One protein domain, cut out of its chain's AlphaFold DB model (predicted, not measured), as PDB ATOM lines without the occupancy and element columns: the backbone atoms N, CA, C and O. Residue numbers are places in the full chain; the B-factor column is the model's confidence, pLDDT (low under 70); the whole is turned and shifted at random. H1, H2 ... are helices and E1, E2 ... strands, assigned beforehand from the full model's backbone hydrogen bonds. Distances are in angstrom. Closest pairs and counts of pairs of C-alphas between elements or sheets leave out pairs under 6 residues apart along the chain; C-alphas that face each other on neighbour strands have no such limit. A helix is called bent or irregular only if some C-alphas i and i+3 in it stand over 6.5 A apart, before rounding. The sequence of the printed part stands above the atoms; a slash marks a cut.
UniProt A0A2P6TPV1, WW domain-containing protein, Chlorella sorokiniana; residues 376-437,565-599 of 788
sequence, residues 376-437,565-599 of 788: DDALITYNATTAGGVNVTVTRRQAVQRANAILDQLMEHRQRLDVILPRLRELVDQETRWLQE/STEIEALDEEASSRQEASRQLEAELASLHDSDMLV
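AT A GLANCE: This is residues 376 to 437 and 565 to 599 of the 788 residues of the protein "WW domain-containing protein" of Chlorella sorokiniana (UniProt A0A2P6TPV1). Two long helices, H1 and H2, lie side by side and run opposite ways as a narrow rod, with a small two-stranded hairpin, E1 and E2, at one end. H1 is the longer, and its residues 432 to 437 stick out at the other end. The printed part has 97 residues, with two named strands and then two named helices in the order E1, E2, H1, H2; the sheet E1 - E2 is antiparallel and the class is mostly helix. The whole is only just loose, close to extended, with a radius of gyration of the C-alphas of 18.3 A and spans of 65 by 21 by 17 A.

IN THESE COORDINATES: Find C-alpha 379 at (-43.116, -16.060, 36.045), where E1 begins, residues 379 to 384. E2 follows as residues 390 to 395. H1, residues 396 to 437, runs 59.8 A from C-alpha 396 at (-38.504, -17.158, 32.153), with a kink of 27 degrees near residue 420; it is neither bent nor irregular, but only just: C-alphas 419 and 422 are 6.2 A apart. H2, residues 565 to 593, runs 41.1 A to C-alpha 593 at (-37.580, -28.106, 31.377).

HOW THE PARTS SIT: Look first at H1 and H2, which touch at a shallow tilt of 27 degrees; their closest C-alphas, those of His 413 and Arg 578, are 5.8 A apart. In the hairpin E1 and E2, N 382 and O 392 are within hydrogen-bond range at 3.1 A. The closest C-alphas of E1 and H2, those of Tyr 382 and Leu 592, are 5.4 A apart, while E2 and H2 are apart. Every O i to N i+4 pair is within hydrogen-bond range in H2, and 34 of 38 in H1.

THE WHOLE: The C-alphas farthest apart, those of Asp 377 and Glu 437, are 65.2 A apart. Residues 438 to 564 are not printed, and C-alphas 437 and 565 are 16.2 A apart across this cut. The links E1 to E2 and E2 to H1 are tight. Look for pLDDT under 70 in 22 residues, among them 403 to 408 and 595 to 599.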
ATOM      1  N   ASP A 376     -41.029 -13.186  28.105       50.94
ATOM      2  CA  ASP A 376     -39.665 -13.378  28.586       50.94
ATOM      3  C   ASP A 376     -39.603 -13.054  30.101       50.94
ATOM      4  O   ASP A 376     -38.826 -13.640  30.859       50.94
ATOM      5  N   ASP A 377     -40.468 -12.131  30.540       58.84
ATOM      6  CA  ASP A 377     -40.684 -11.712  31.924       58.84
ATOM      7  C   ASP A 377     -41.836 -12.470  32.635       58.84
ATOM      8  O   ASP A 377     -42.129 -12.195  33.800       58.84
ATOM      9  N   ALA A 378     -42.441 -13.483  31.992       68.12
ATOM     10  CA  ALA A 378     -43.438 -14.358  32.619       68.12
ATOM     11  C   ALA A 378     -42.823 -15.168  33.770       68.12
ATOM     12  O   ALA A 378     -41.693 -15.648  33.670       68.12
ATOM     13  N   LEU A 379     -43.577 -15.342  34.858       81.06
ATOM     14  CA  LEU A 379     -43.116 -16.060  36.045       81.06
ATOM     15  C   LEU A 379     -43.287 -17.572  35.879       81.06
ATOM     16  O   LEU A 379     -44.412 -18.066  35.873       81.06
ATOM     17  N   ILE A 380     -42.172 -18.303  35.824       80.06
ATOM     18  CA  ILE A 380     -42.157 -19.770  35.884       80.06
ATOM     19  C   ILE A 380     -41.618 -20.233  37.239       80.06
ATOM     20  O   ILE A 380     -40.829 -19.529  37.876       80.06
ATOM     21  N   THR A 381     -42.053 -21.405  37.700       88.75
ATOM     22  CA  THR A 381     -41.648 -21.967  38.999       88.75
ATOM     23  C   THR A 381     -41.067 -23.356  38.806       88.75
ATOM     24  O   THR A 381     -41.742 -24.236  38.280       88.75
ATOM     25  N   TYR A 382     -39.831 -23.548  39.260       87.88
ATOM     26  CA  TYR A 382     -39.079 -24.797  39.147       87.88
ATOM     27  C   TYR A 382     -38.550 -25.229  40.518       87.88
ATOM     28  O   TYR A 382     -38.426 -24.414  41.433       87.88
ATOM     29  N   ASN A 383     -38.215 -26.507  40.669       92.19
ATOM     30  CA  ASN A 383     -37.598 -27.035  41.877       92.19
ATOM     31  C   ASN A 383     -36.071 -26.854  41.817       92.19
ATOM     32  O   ASN A 383     -35.383 -27.531  41.051       92.19
ATOM     33  N   ALA A 384     -35.538 -25.945  42.634       89.94
ATOM     34  CA  ALA A 384     -34.108 -25.704  42.775       89.94
ATOM     35  C   ALA A 384     -33.471 -26.754  43.702       89.94
ATOM     36  O   ALA A 384     -33.223 -26.516  44.890       89.94
ATOM     37  N   THR A 385     -33.199 -27.939  43.159       88.19
ATOM     38  CA  THR A 385     -32.564 -29.057  43.879       88.19
ATOM     39  C   THR A 385     -31.185 -28.689  44.431       88.19
ATOM     40  O   THR A 385     -30.878 -29.070  45.558       88.19
ATOM     41  N   THR A 386     -30.389 -27.872  43.726       86.62
ATOM     42  CA  THR A 386     -29.088 -27.387  44.240       86.62
ATOM     43  C   THR A 386     -29.220 -26.378  45.387       86.62
ATOM     44  O   THR A 386     -28.252 -26.132  46.104       86.62
ATOM     45  N   ALA A 387     -30.419 -25.823  45.600       84.50
ATOM     46  CA  ALA A 387     -30.774 -24.987  46.746       84.50
ATOM     47  C   ALA A 387     -31.533 -25.773  47.840       84.50
ATOM     48  O   ALA A 387     -32.227 -25.180  48.664       84.50
ATOM     49  N   GLY A 388     -31.419 -27.108  47.851       82.94
ATOM     50  CA  GLY A 388     -32.056 -27.978  48.847       82.94
ATOM     51  C   GLY A 388     -33.472 -28.440  48.493       82.94
ATOM     52  O   GLY A 388     -34.184 -28.917  49.373       82.94
ATOM     53  N   GLY A 389     -33.891 -28.319  47.229       86.00
ATOM     54  CA  GLY A 389     -35.199 -28.800  46.768       86.00
ATOM     55  C   GLY A 389     -36.341 -27.795  46.957       86.00
ATOM     56  O   GLY A 389     -37.483 -28.190  47.193       86.00
ATOM     57  N   VAL A 390     -36.030 -26.496  46.923       90.88
ATOM     58  CA  VAL A 390     -37.002 -25.413  47.134       90.88
ATOM     59  C   VAL A 390     -37.619 -24.993  45.800       90.88
ATOM     60  O   VAL A 390     -36.903 -24.759  44.830       90.88
ATOM     61  N   ASN A 391     -38.943 -24.828  45.756       92.50
ATOM     62  CA  ASN A 391     -39.618 -24.242  44.596       92.50
ATOM     63  C   ASN A 391     -39.272 -22.750  44.477       92.50
ATOM     64  O   ASN A 391     -39.593 -21.960  45.366       92.50
ATOM     65  N   VAL A 392     -38.633 -22.369  43.373       90.75
ATOM     66  CA  VAL A 392     -38.166 -21.011  43.082       90.75
ATOM     67  C   VAL A 392     -38.942 -20.457  41.891       90.75
ATOM     68  O   VAL A 392     -38.914 -21.023  40.799       90.75
ATOM     69  N   THR A 393     -39.623 -19.330  42.102       91.69
ATOM     70  CA  THR A 393     -40.325 -18.580  41.052       91.69
ATOM     71  C   THR A 393     -39.441 -17.447  40.533       91.69
ATOM     72  O   THR A 393     -38.953 -16.630  41.314       91.69
ATOM     73  N   VAL A 394     -39.242 -17.386  39.217       83.62
ATOM     74  CA  VAL A 394     -38.377 -16.416  38.515       83.62
ATOM     75  C   VAL A 394     -38.993 -16.033  37.175       83.62
ATOM     76  O   VAL A 394     -39.880 -16.729  36.682       83.62
ATOM     77  N   THR A 395     -38.504 -14.968  36.534       79.50
ATOM     78  CA  THR A 395     -38.852 -14.745  35.126       79.50
ATOM     79  C   THR A 395     -38.290 -15.858  34.242       79.50
ATOM     80  O   THR A 395     -37.200 -16.382  34.497       79.50
ATOM     81  N   ARG A 396     -38.981 -16.191  33.149       70.19
ATOM     82  CA  ARG A 396     -38.504 -17.158  32.153       70.19
ATOM     83  C   ARG A 396     -37.097 -16.819  31.654       70.19
ATOM     84  O   ARG A 396     -36.254 -17.708  31.559       70.19
ATOM     85  N   ARG A 397     -36.787 -15.536  31.440       59.78
ATOM     86  CA  ARG A 397     -35.442 -15.053  31.080       59.78
ATOM     87  C   ARG A 397     -34.380 -15.424  32.126       59.78
ATOM     88  O   ARG A 397     -33.290 -15.855  31.752       59.78
ATOM     89  N   GLN A 398     -34.677 -15.278  33.420       74.12
ATOM     90  CA  GLN A 398     -33.785 -15.701  34.509       74.12
ATOM     91  C   GLN A 398     -33.652 -17.228  34.574       74.12
ATOM     92  O   GLN A 398     -32.553 -17.738  34.785       74.12
ATOM     93  N   ALA A 399     -34.734 -17.966  34.330       68.25
ATOM     94  CA  ALA A 399     -34.712 -19.424  34.305       68.25
ATOM     95  C   ALA A 399     -33.867 -19.972  33.135       68.25
ATOM     96  O   ALA A 399     -33.037 -20.857  33.336       68.25
ATOM     97  N   VAL A 400     -33.969 -19.374  31.940       55.88
ATOM     98  CA  VAL A 400     -33.091 -19.671  30.791       55.88
ATOM     99  C   VAL A 400     -31.628 -19.364  31.124       55.88
ATOM    100  O   VAL A 400     -30.742 -20.157  30.800       55.88
ATOM    101  N   GLN A 401     -31.344 -18.249  31.805       62.84
ATOM    102  CA  GLN A 401     -29.990 -17.954  32.295       62.84
ATOM    103  C   GLN A 401     -29.504 -19.017  33.295       62.84
ATOM    104  O   GLN A 401     -28.348 -19.438  33.215       62.84
ATOM    105  N   ARG A 402     -30.382 -19.506  34.180       81.94
ATOM    106  CA  ARG A 402     -30.070 -20.570  35.141       81.94
ATOM    107  C   ARG A 402     -29.797 -21.913  34.459       81.94
ATOM    108  O   ARG A 402     -28.772 -22.509  34.767       81.94
ATOM    109  N   ALA A 403     -30.612 -22.347  33.496       61.06
ATOM    110  CA  ALA A 403     -30.349 -23.562  32.714       61.06
ATOM    111  C   ALA A 403     -29.008 -23.496  31.963       61.06
ATOM    112  O   ALA A 403     -28.236 -24.451  31.991       61.06
ATOM    113  N   ASN A 404     -28.673 -22.349  31.358       50.53
ATOM    114  CA  ASN A 404     -27.365 -22.163  30.722       50.53
ATOM    115  C   ASN A 404     -26.208 -22.231  31.736       50.53
ATOM    116  O   ASN A 404     -25.190 -22.860  31.452       50.53
ATOM    117  N   ALA A 405     -26.364 -21.645  32.929       66.25
ATOM    118  CA  ALA A 405     -25.372 -21.752  34.000       66.25
ATOM    119  C   ALA A 405     -25.218 -23.198  34.512       66.25
ATOM    120  O   ALA A 405     -24.095 -23.648  34.724       66.25
ATOM    121  N   ILE A 406     -26.321 -23.942  34.643       68.25
ATOM    122  CA  ILE A 406     -26.322 -25.368  35.001       68.25
ATOM    123  C   ILE A 406     -25.580 -26.198  33.949       68.25
ATOM    124  O   ILE A 406     -24.743 -27.021  34.305       68.25
ATOM    125  N   LEU A 407     -25.820 -25.956  32.656       51.12
ATOM    126  CA  LEU A 407     -25.107 -26.632  31.569       51.12
ATOM    127  C   LEU A 407     -23.598 -26.330  31.586       51.12
ATOM    128  O   LEU A 407     -22.794 -27.236  31.360       51.12
ATOM    129  N   ASP A 408     -23.196 -25.095  31.900       53.25
ATOM    130  CA  ASP A 408     -21.781 -24.737  32.072       53.25
ATOM    131  C   ASP A 408     -21.156 -25.437  33.300       53.25
ATOM    132  O   ASP A 408     -20.051 -25.975  33.197       53.25
ATOM    133  N   GLN A 409     -21.880 -25.521  34.425       70.56
ATOM    134  CA  GLN A 409     -21.455 -26.258  35.625       70.56
ATOM    135  C   GLN A 409     -21.330 -27.768  35.352       70.56
ATOM    136  O   GLN A 409     -20.307 -28.369  35.677       70.56
ATOM    137  N   LEU A 410     -22.308 -28.384  34.681       59.53
ATOM    138  CA  LEU A 410     -22.264 -29.795  34.273       59.53
ATOM    139  C   LEU A 410     -21.083 -30.096  33.342       59.53
ATOM    140  O   LEU A 410     -20.446 -31.144  33.469       59.53
ATOM    141  N   MET A 411     -20.737 -29.174  32.438       56.72
ATOM    142  CA  MET A 411     -19.529 -29.299  31.619       56.72
ATOM    143  C   MET A 411     -18.237 -29.221  32.442       56.72
ATOM    144  O   MET A 411     -17.292 -29.941  32.117       56.72
ATOM    145  N   GLU A 412     -18.176 -28.393  33.489       75.31
ATOM    146  CA  GLU A 412     -17.024 -28.331  34.398       75.31
ATOM    147  C   GLU A 412     -16.888 -29.619  35.225       75.31
ATOM    148  O   GLU A 412     -15.825 -30.246  35.217       75.31
ATOM    149  N   HIS A 413     -17.970 -30.062  35.881       72.56
ATOM    150  CA  HIS A 413     -17.984 -31.312  36.644       72.56
ATOM    151  C   HIS A 413     -17.571 -32.496  35.767       72.56
ATOM    152  O   HIS A 413     -16.710 -33.276  36.174       72.56
ATOM    153  N   ARG A 414     -18.097 -32.589  34.538       73.62
ATOM    154  CA  ARG A 414     -17.703 -33.619  33.571       73.62
ATOM    155  C   ARG A 414     -16.223 -33.534  33.192       73.62
ATOM    156  O   ARG A 414     -15.539 -34.542  33.298       73.62
ATOM    157  N   GLN A 415     -15.706 -32.360  32.820       68.38
ATOM    158  CA  GLN A 415     -14.287 -32.197  32.462       68.38
ATOM    159  C   GLN A 415     -13.347 -32.586  33.611       68.38
ATOM    160  O   GLN A 415     -12.293 -33.174  33.372       68.38
ATOM    161  N   ARG A 416     -13.726 -32.304  34.863       86.81
ATOM    162  CA  ARG A 416     -12.937 -32.699  36.036       86.81
ATOM    163  C   ARG A 416     -13.079 -34.195  36.356       86.81
ATOM    164  O   ARG A 416     -12.074 -34.824  36.679       86.81
ATOM    165  N   LEU A 417     -14.261 -34.792  36.189       75.44
ATOM    166  CA  LEU A 417     -14.473 -36.244  36.309       75.44
ATOM    167  C   LEU A 417     -13.735 -37.043  35.220       75.44
ATOM    168  O   LEU A 417     -13.163 -38.086  35.529       75.44
ATOM    169  N   ASP A 418     -13.674 -36.535  33.987       73.81
ATOM    170  CA  ASP A 418     -12.911 -37.130  32.880       73.81
ATOM    171  C   ASP A 418     -11.389 -37.158  33.170       73.81
ATOM    172  O   ASP A 418     -10.676 -37.988  32.607       73.81
ATOM    173  N   VAL A 419     -10.891 -36.316  34.091       83.12
ATOM    174  CA  VAL A 419      -9.502 -36.335  34.601       83.12
ATOM    175  C   VAL A 419      -9.348 -37.209  35.855       83.12
ATOM    176  O   VAL A 419      -8.386 -37.968  35.952       83.12
ATOM    177  N   ILE A 420     -10.278 -37.126  36.813       89.06
ATOM    178  CA  ILE A 420     -10.202 -37.875  38.082       89.06
ATOM    179  C   ILE A 420     -10.414 -39.375  37.866       89.06
ATOM    180  O   ILE A 420      -9.617 -40.182  38.335       89.06
ATOM    181  N   LEU A 421     -11.480 -39.772  37.165       84.50
ATOM    182  CA  LEU A 421     -11.906 -41.174  37.103       84.50
ATOM    183  C   LEU A 421     -10.871 -42.115  36.452       84.50
ATOM    184  O   LEU A 421     -10.786 -43.263  36.891       84.50
ATOM    185  N   PRO A 422     -10.067 -41.706  35.447       86.75
ATOM    186  CA  PRO A 422      -8.935 -42.507  34.986       86.75
ATOM    187  C   PRO A 422      -7.829 -42.659  36.039       86.75
ATOM    188  O   PRO A 422      -7.351 -43.773  36.231       86.75
ATOM    189  N   ARG A 423      -7.456 -41.580  36.745       90.19
ATOM    190  CA  ARG A 423      -6.405 -41.597  37.779       90.19
ATOM    191  C   ARG A 423      -6.814 -42.417  39.001       90.19
ATOM    192  O   ARG A 423      -6.042 -43.246  39.462       90.19
ATOM    193  N   LEU A 424      -8.047 -42.253  39.474       88.06
ATOM    194  CA  LEU A 424      -8.609 -43.038  40.573       88.06
ATOM    195  C   LEU A 424      -8.608 -44.541  40.248       88.06
ATOM    196  O   LEU A 424      -8.178 -45.349  41.065       88.06
ATOM    197  N   ARG A 425      -9.000 -44.926  39.022       88.31
ATOM    198  CA  ARG A 425      -8.901 -46.323  38.558       88.31
ATOM    199  C   ARG A 425      -7.459 -46.819  38.502       88.31
ATOM    200  O   ARG A 425      -7.204 -47.934  38.929       88.31
ATOM    201  N   GLU A 426      -6.530 -46.006  37.999       91.00
ATOM    202  CA  GLU A 426      -5.104 -46.351  37.944       91.00
ATOM    203  C   GLU A 426      -4.540 -46.653  39.342       91.00
ATOM    204  O   GLU A 426      -3.841 -47.649  39.520       91.00
ATOM    205  N   LEU A 427      -4.876 -45.820  40.331       89.69
ATOM    206  CA  LEU A 427      -4.457 -45.974  41.724       89.69
ATOM    207  C   LEU A 427      -5.071 -47.212  42.379       89.69
ATOM    208  O   LEU A 427      -4.343 -48.006  42.968       89.69
ATOM    209  N   VAL A 428      -6.378 -47.431  42.218       88.38
ATOM    210  CA  VAL A 428      -7.057 -48.636  42.728       88.38
ATOM    211  C   VAL A 428      -6.500 -49.904  42.063       88.38
ATOM    212  O   VAL A 428      -6.289 -50.909  42.740       88.38
ATOM    213  N   ASP A 429      -6.160 -49.862  40.769       86.94
ATOM    214  CA  ASP A 429      -5.474 -50.957  40.067       86.94
ATOM    215  C   ASP A 429      -4.012 -51.140  40.535       86.94
ATOM    216  O   ASP A 429      -3.465 -52.236  40.390       86.94
ATOM    217  N   GLN A 430      -3.333 -50.109  41.057       88.56
ATOM    218  CA  GLN A 430      -1.997 -50.208  41.678       88.56
ATOM    219  C   GLN A 430      -2.085 -50.817  43.083       88.56
ATOM    220  O   GLN A 430      -1.441 -51.833  43.348       88.56
ATOM    221  N   GLU A 431      -2.948 -50.270  43.937       87.69
ATOM    222  CA  GLU A 431      -3.225 -50.754  45.291       87.69
ATOM    223  C   GLU A 431      -3.692 -52.217  45.296       87.69
ATOM    224  O   GLU A 431      -3.152 -53.039  46.035       87.69
ATOM    225  N   THR A 432      -4.619 -52.583  44.404       84.44
ATOM    226  CA  THR A 432      -5.124 -53.962  44.269       84.44
ATOM    227  C   THR A 432      -4.009 -54.961  43.947       84.44
ATOM    228  O   THR A 432      -4.018 -56.076  44.471       84.44
ATOM    229  N   ARG A 433      -3.032 -54.587  43.106       85.75
ATOM    230  CA  ARG A 433      -1.865 -55.438  42.805       85.75
ATOM    231  C   ARG A 433      -0.906 -55.509  43.987       85.75
ATOM    232  O   ARG A 433      -0.491 -56.598  44.363       85.75
ATOM    233  N   TRP A 434      -0.613 -54.374  44.612       85.56
ATOM    234  CA  TRP A 434       0.273 -54.318  45.770       85.56
ATOM    235  C   TRP A 434      -0.256 -55.145  46.953       85.56
ATOM    236  O   TRP A 434       0.503 -55.905  47.548       85.56
ATOM    237  N   LEU A 435      -1.562 -55.102  47.244       79.88
ATOM    238  CA  LEU A 435      -2.188 -55.940  48.279       79.88
ATOM    239  C   LEU A 435      -2.104 -57.447  47.965       79.88
ATOM    240  O   LEU A 435      -1.969 -58.258  48.884       79.88
ATOM    241  N   GLN A 436      -2.136 -57.831  46.682       80.69
ATOM    242  CA  GLN A 436      -1.889 -59.213  46.248       80.69
ATOM    243  C   GLN A 436      -0.413 -59.606  46.434       80.69
ATOM    244  O   GLN A 436      -0.129 -60.713  46.888       80.69
ATOM    245  N   GLU A 437       0.524 -58.697  46.148       79.81
ATOM    246  CA  GLU A 437       1.968 -58.892  46.354       79.81
ATOM    247  C   GLU A 437       2.357 -58.960  47.843       79.81
ATOM    248  O   GLU A 437       3.244 -59.734  48.199       79.81
ATOM    249  N   SER A 565      -3.659 -44.821  49.658       85.56
ATOM    250  CA  SER A 565      -5.027 -44.754  50.213       85.56
ATOM    251  C   SER A 565      -5.521 -43.315  50.363       85.56
ATOM    252  O   SER A 565      -6.626 -43.011  49.941       85.56
ATOM    253  N   THR A 566      -4.671 -42.389  50.814       88.44
ATOM    254  CA  THR A 566      -5.013 -40.962  50.937       88.44
ATOM    255  C   THR A 566      -5.197 -40.239  49.595       88.44
ATOM    256  O   THR A 566      -5.930 -39.255  49.541       88.44
ATOM    257  N   GLU A 567      -4.553 -40.689  48.508       90.50
ATOM    258  CA  GLU A 567      -4.804 -40.155  47.154       90.50
ATOM    259  C   GLU A 567      -6.114 -40.734  46.587       90.50
ATOM    260  O   GLU A 567      -6.886 -40.013  45.959       90.50
ATOM    261  N   ILE A 568      -6.394 -42.013  46.859       90.00
ATOM    262  CA  ILE A 568      -7.627 -42.712  46.470       90.00
ATOM    263  C   ILE A 568      -8.838 -42.119  47.199       90.00
ATOM    264  O   ILE A 568      -9.790 -41.722  46.537       90.00
ATOM    265  N   GLU A 569      -8.784 -41.989  48.525       91.12
ATOM    266  CA  GLU A 569      -9.830 -41.399  49.372       91.12
ATOM    267  C   GLU A 569     -10.181 -39.976  48.906       91.12
ATOM    268  O   GLU A 569     -11.346 -39.681  48.647       91.12
ATOM    269  N   ALA A 570      -9.179 -39.111  48.701       92.38
ATOM    270  CA  ALA A 570      -9.404 -37.732  48.259       92.38
ATOM    271  C   ALA A 570      -9.963 -37.630  46.825       92.38
ATOM    272  O   ALA A 570     -10.782 -36.753  46.533       92.38
ATOM    273  N   LEU A 571      -9.536 -38.511  45.910       90.94
ATOM    274  CA  LEU A 571     -10.042 -38.534  44.535       90.94
ATOM    275  C   LEU A 571     -11.426 -39.187  44.423       90.94
ATOM    276  O   LEU A 571     -12.205 -38.768  43.568       90.94
ATOM    277  N   ASP A 572     -11.752 -40.170  45.263       92.50
ATOM    278  CA  ASP A 572     -13.091 -40.766  45.332       92.50
ATOM    279  C   ASP A 572     -14.094 -39.825  46.013       92.50
ATOM    280  O   ASP A 572     -15.226 -39.705  45.542       92.50
ATOM    281  N   GLU A 573     -13.671 -39.057  47.025       95.31
ATOM    282  CA  GLU A 573     -14.478 -37.979  47.606       95.31
ATOM    283  C   GLU A 573     -14.744 -36.865  46.576       95.31
ATOM    284  O   GLU A 573     -15.904 -36.498  46.366       95.31
ATOM    285  N   GLU A 574     -13.725 -36.366  45.855       95.00
ATOM    286  CA  GLU A 574     -13.955 -35.365  44.800       95.00
ATOM    287  C   GLU A 574     -14.817 -35.939  43.657       95.00
ATOM    288  O   GLU A 574     -15.706 -35.249  43.147       95.00
ATOM    289  N   ALA A 575     -14.614 -37.201  43.266       89.81
ATOM    290  CA  ALA A 575     -15.431 -37.852  42.245       89.81
ATOM    291  C   ALA A 575     -16.895 -38.002  42.686       89.81
ATOM    292  O   ALA A 575     -17.798 -37.640  41.931       89.81
ATOM    293  N   SER A 576     -17.137 -38.502  43.896       91.19
ATOM    294  CA  SER A 576     -18.475 -38.715  44.454       91.19
ATOM    295  C   SER A 576     -19.206 -37.394  44.681       91.19
ATOM    296  O   SER A 576     -20.355 -37.254  44.262       91.19
ATOM    297  N   SER A 577     -18.518 -36.388  45.232       95.06
ATOM    298  CA  SER A 577     -19.036 -35.027  45.404       95.06
ATOM    299  C   SER A 577     -19.438 -34.397  44.065       95.06
ATOM    300  O   SER A 577     -20.560 -33.911  43.912       95.06
ATOM    301  N   ARG A 578     -18.578 -34.476  43.036       91.75
ATOM    302  CA  ARG A 578     -18.898 -33.937  41.703       91.75
ATOM    303  C   ARG A 578     -19.969 -34.735  40.963       91.75
ATOM    304  O   ARG A 578     -20.711 -34.134  40.188       91.75
ATOM    305  N   GLN A 579     -20.074 -36.045  41.182       88.12
ATOM    306  CA  GLN A 579     -21.173 -36.851  40.643       88.12
ATOM    307  C   GLN A 579     -22.507 -36.479  41.289       88.12
ATOM    308  O   GLN A 579     -23.481 -36.292  40.569       88.12
ATOM    309  N   GLU A 580     -22.560 -36.325  42.611       93.12
ATOM    310  CA  GLU A 580     -23.780 -35.924  43.319       93.12
ATOM    311  C   GLU A 580     -24.207 -34.498  42.943       93.12
ATOM    312  O   GLU A 580     -25.357 -34.288  42.559       93.12
ATOM    313  N   ALA A 581     -23.271 -33.544  42.894       91.25
ATOM    314  CA  ALA A 581     -23.535 -32.207  42.359       91.25
ATOM    315  C   ALA A 581     -24.060 -32.257  40.910       91.25
ATOM    316  O   ALA A 581     -24.985 -31.525  40.565       91.25
ATOM    317  N   SER A 582     -23.536 -33.163  40.071       80.06
ATOM    318  CA  SER A 582     -24.040 -33.359  38.703       80.06
ATOM    319  C   SER A 582     -25.463 -33.924  38.677       80.06
ATOM    320  O   SER A 582     -26.270 -33.440  37.892       80.06
ATOM    321  N   ARG A 583     -25.815 -34.883  39.549       88.44
ATOM    322  CA  ARG A 583     -27.195 -35.399  39.667       88.44
ATOM    323  C   ARG A 583     -28.163 -34.298  40.084       88.44
ATOM    324  O   ARG A 583     -29.238 -34.182  39.505       88.44
ATOM    325  N   GLN A 584     -27.779 -33.479  41.064       91.31
ATOM    326  CA  GLN A 584     -28.594 -32.359  41.530       91.31
ATOM    327  C   GLN A 584     -28.795 -31.334  40.409       91.31
ATOM    328  O   GLN A 584     -29.929 -30.953  40.142       91.31
ATOM    329  N   LEU A 585     -27.730 -30.968  39.692       81.81
ATOM    330  CA  LEU A 585     -27.785 -30.088  38.522       81.81
ATOM    331  C   LEU A 585     -28.638 -30.662  37.372       81.81
ATOM    332  O   LEU A 585     -29.436 -29.927  36.798       81.81
ATOM    333  N   GLU A 586     -28.524 -31.955  37.046       74.12
ATOM    334  CA  GLU A 586     -29.368 -32.604  36.027       74.12
ATOM    335  C   GLU A 586     -30.844 -32.683  36.466       74.12
ATOM    336  O   GLU A 586     -31.729 -32.493  35.633       74.12
ATOM    337  N   ALA A 587     -31.128 -32.864  37.761       81.31
ATOM    338  CA  ALA A 587     -32.486 -32.821  38.307       81.31
ATOM    339  C   ALA A 587     -33.081 -31.398  38.345       81.31
ATOM    340  O   ALA A 587     -34.270 -31.228  38.071       81.31
ATOM    341  N   GLU A 588     -32.271 -30.369  38.625       86.69
ATOM    342  CA  GLU A 588     -32.705 -28.969  38.519       86.69
ATOM    343  C   GLU A 588     -33.026 -28.629  37.063       86.69
ATOM    344  O   GLU A 588     -34.062 -28.033  36.782       86.69
ATOM    345  N   LEU A 589     -32.171 -29.065  36.128       72.62
ATOM    346  CA  LEU A 589     -32.372 -28.878  34.692       72.62
ATOM    347  C   LEU A 589     -33.631 -29.595  34.182       72.62
ATOM    348  O   LEU A 589     -34.352 -29.027  33.369       72.62
ATOM    349  N   ALA A 590     -33.927 -30.799  34.684       70.00
ATOM    350  CA  ALA A 590     -35.173 -31.500  34.384       70.00
ATOM    351  C   ALA A 590     -36.394 -30.700  34.867       70.00
ATOM    352  O   ALA A 590     -37.239 -30.345  34.052       70.00
ATOM    353  N   SER A 591     -36.434 -30.286  36.141       78.19
ATOM    354  CA  SER A 591     -37.548 -29.465  36.648       78.19
ATOM    355  C   SER A 591     -37.662 -28.100  35.950       78.19
ATOM    356  O   SER A 591     -38.754 -27.535  35.878       78.19
ATOM    357  N   LEU A 592     -36.554 -27.555  35.447       70.50
ATOM    358  CA  LEU A 592     -36.502 -26.340  34.632       70.50
ATOM    359  C   LEU A 592     -37.065 -26.553  33.216       70.50
ATOM    360  O   LEU A 592     -37.657 -25.635  32.656       70.50
ATOM    361  N   HIS A 593     -36.917 -27.744  32.633       61.47
ATOM    362  CA  HIS A 593     -37.580 -28.106  31.377       61.47
ATOM    363  C   HIS A 593     -39.078 -28.385  31.589       61.47
ATOM    364  O   HIS A 593     -39.891 -27.871  30.827       61.47
ATOM    365  N   ASP A 594     -39.438 -29.094  32.664       70.00
ATOM    366  CA  ASP A 594     -40.822 -29.450  33.030       70.00
ATOM    367  C   ASP A 594     -41.689 -28.246  33.478       70.00
ATOM    368  O   ASP A 594     -42.890 -28.392  33.692       70.00
ATOM    369  N   SER A 595     -41.098 -27.056  33.654       68.56
ATOM    370  CA  SER A 595     -41.763 -25.820  34.120       68.56
ATOM    371  C   SER A 595     -42.026 -24.801  33.000       68.56
ATOM    372  O   SER A 595     -42.012 -23.593  33.239       68.56
ATOM    373  N   ASP A 596     -42.229 -25.273  31.767       57.69
ATOM    374  CA  ASP A 596     -42.529 -24.449  30.583       57.69
ATOM    375  C   ASP A 596     -41.538 -23.282  30.355       57.69
ATOM    376  O   ASP A 596     -41.877 -22.194  29.871       57.69
ATOM    377  N   MET A 597     -40.257 -23.497  30.676       57.72
ATOM    378  CA  MET A 597     -39.182 -22.601  30.239       57.72
ATOM    379  C   MET A 597     -38.976 -22.688  28.725       57.72
ATOM    380  O   MET A 597     -38.795 -21.668  28.055       57.72
ATOM    381  N   LEU A 598     -38.961 -23.914  28.198       43.41
ATOM    382  CA  LEU A 598     -38.697 -24.222  26.795       43.41
ATOM    383  C   LEU A 598     -39.991 -24.150  25.982       43.41
ATOM    384  O   LEU A 598     -40.455 -25.134  25.413       43.41
ATOM    385  N   VAL A 599     -40.553 -22.947  25.941       44.50
ATOM    386  CA  VAL A 599     -41.760 -22.607  25.188       44.50
ATOM    387  C   VAL A 599     -41.578 -22.971  23.709       44.50
ATOM    388  O   VAL A 599     -40.628 -22.501  23.065       44.50
TER     389      VAL A 599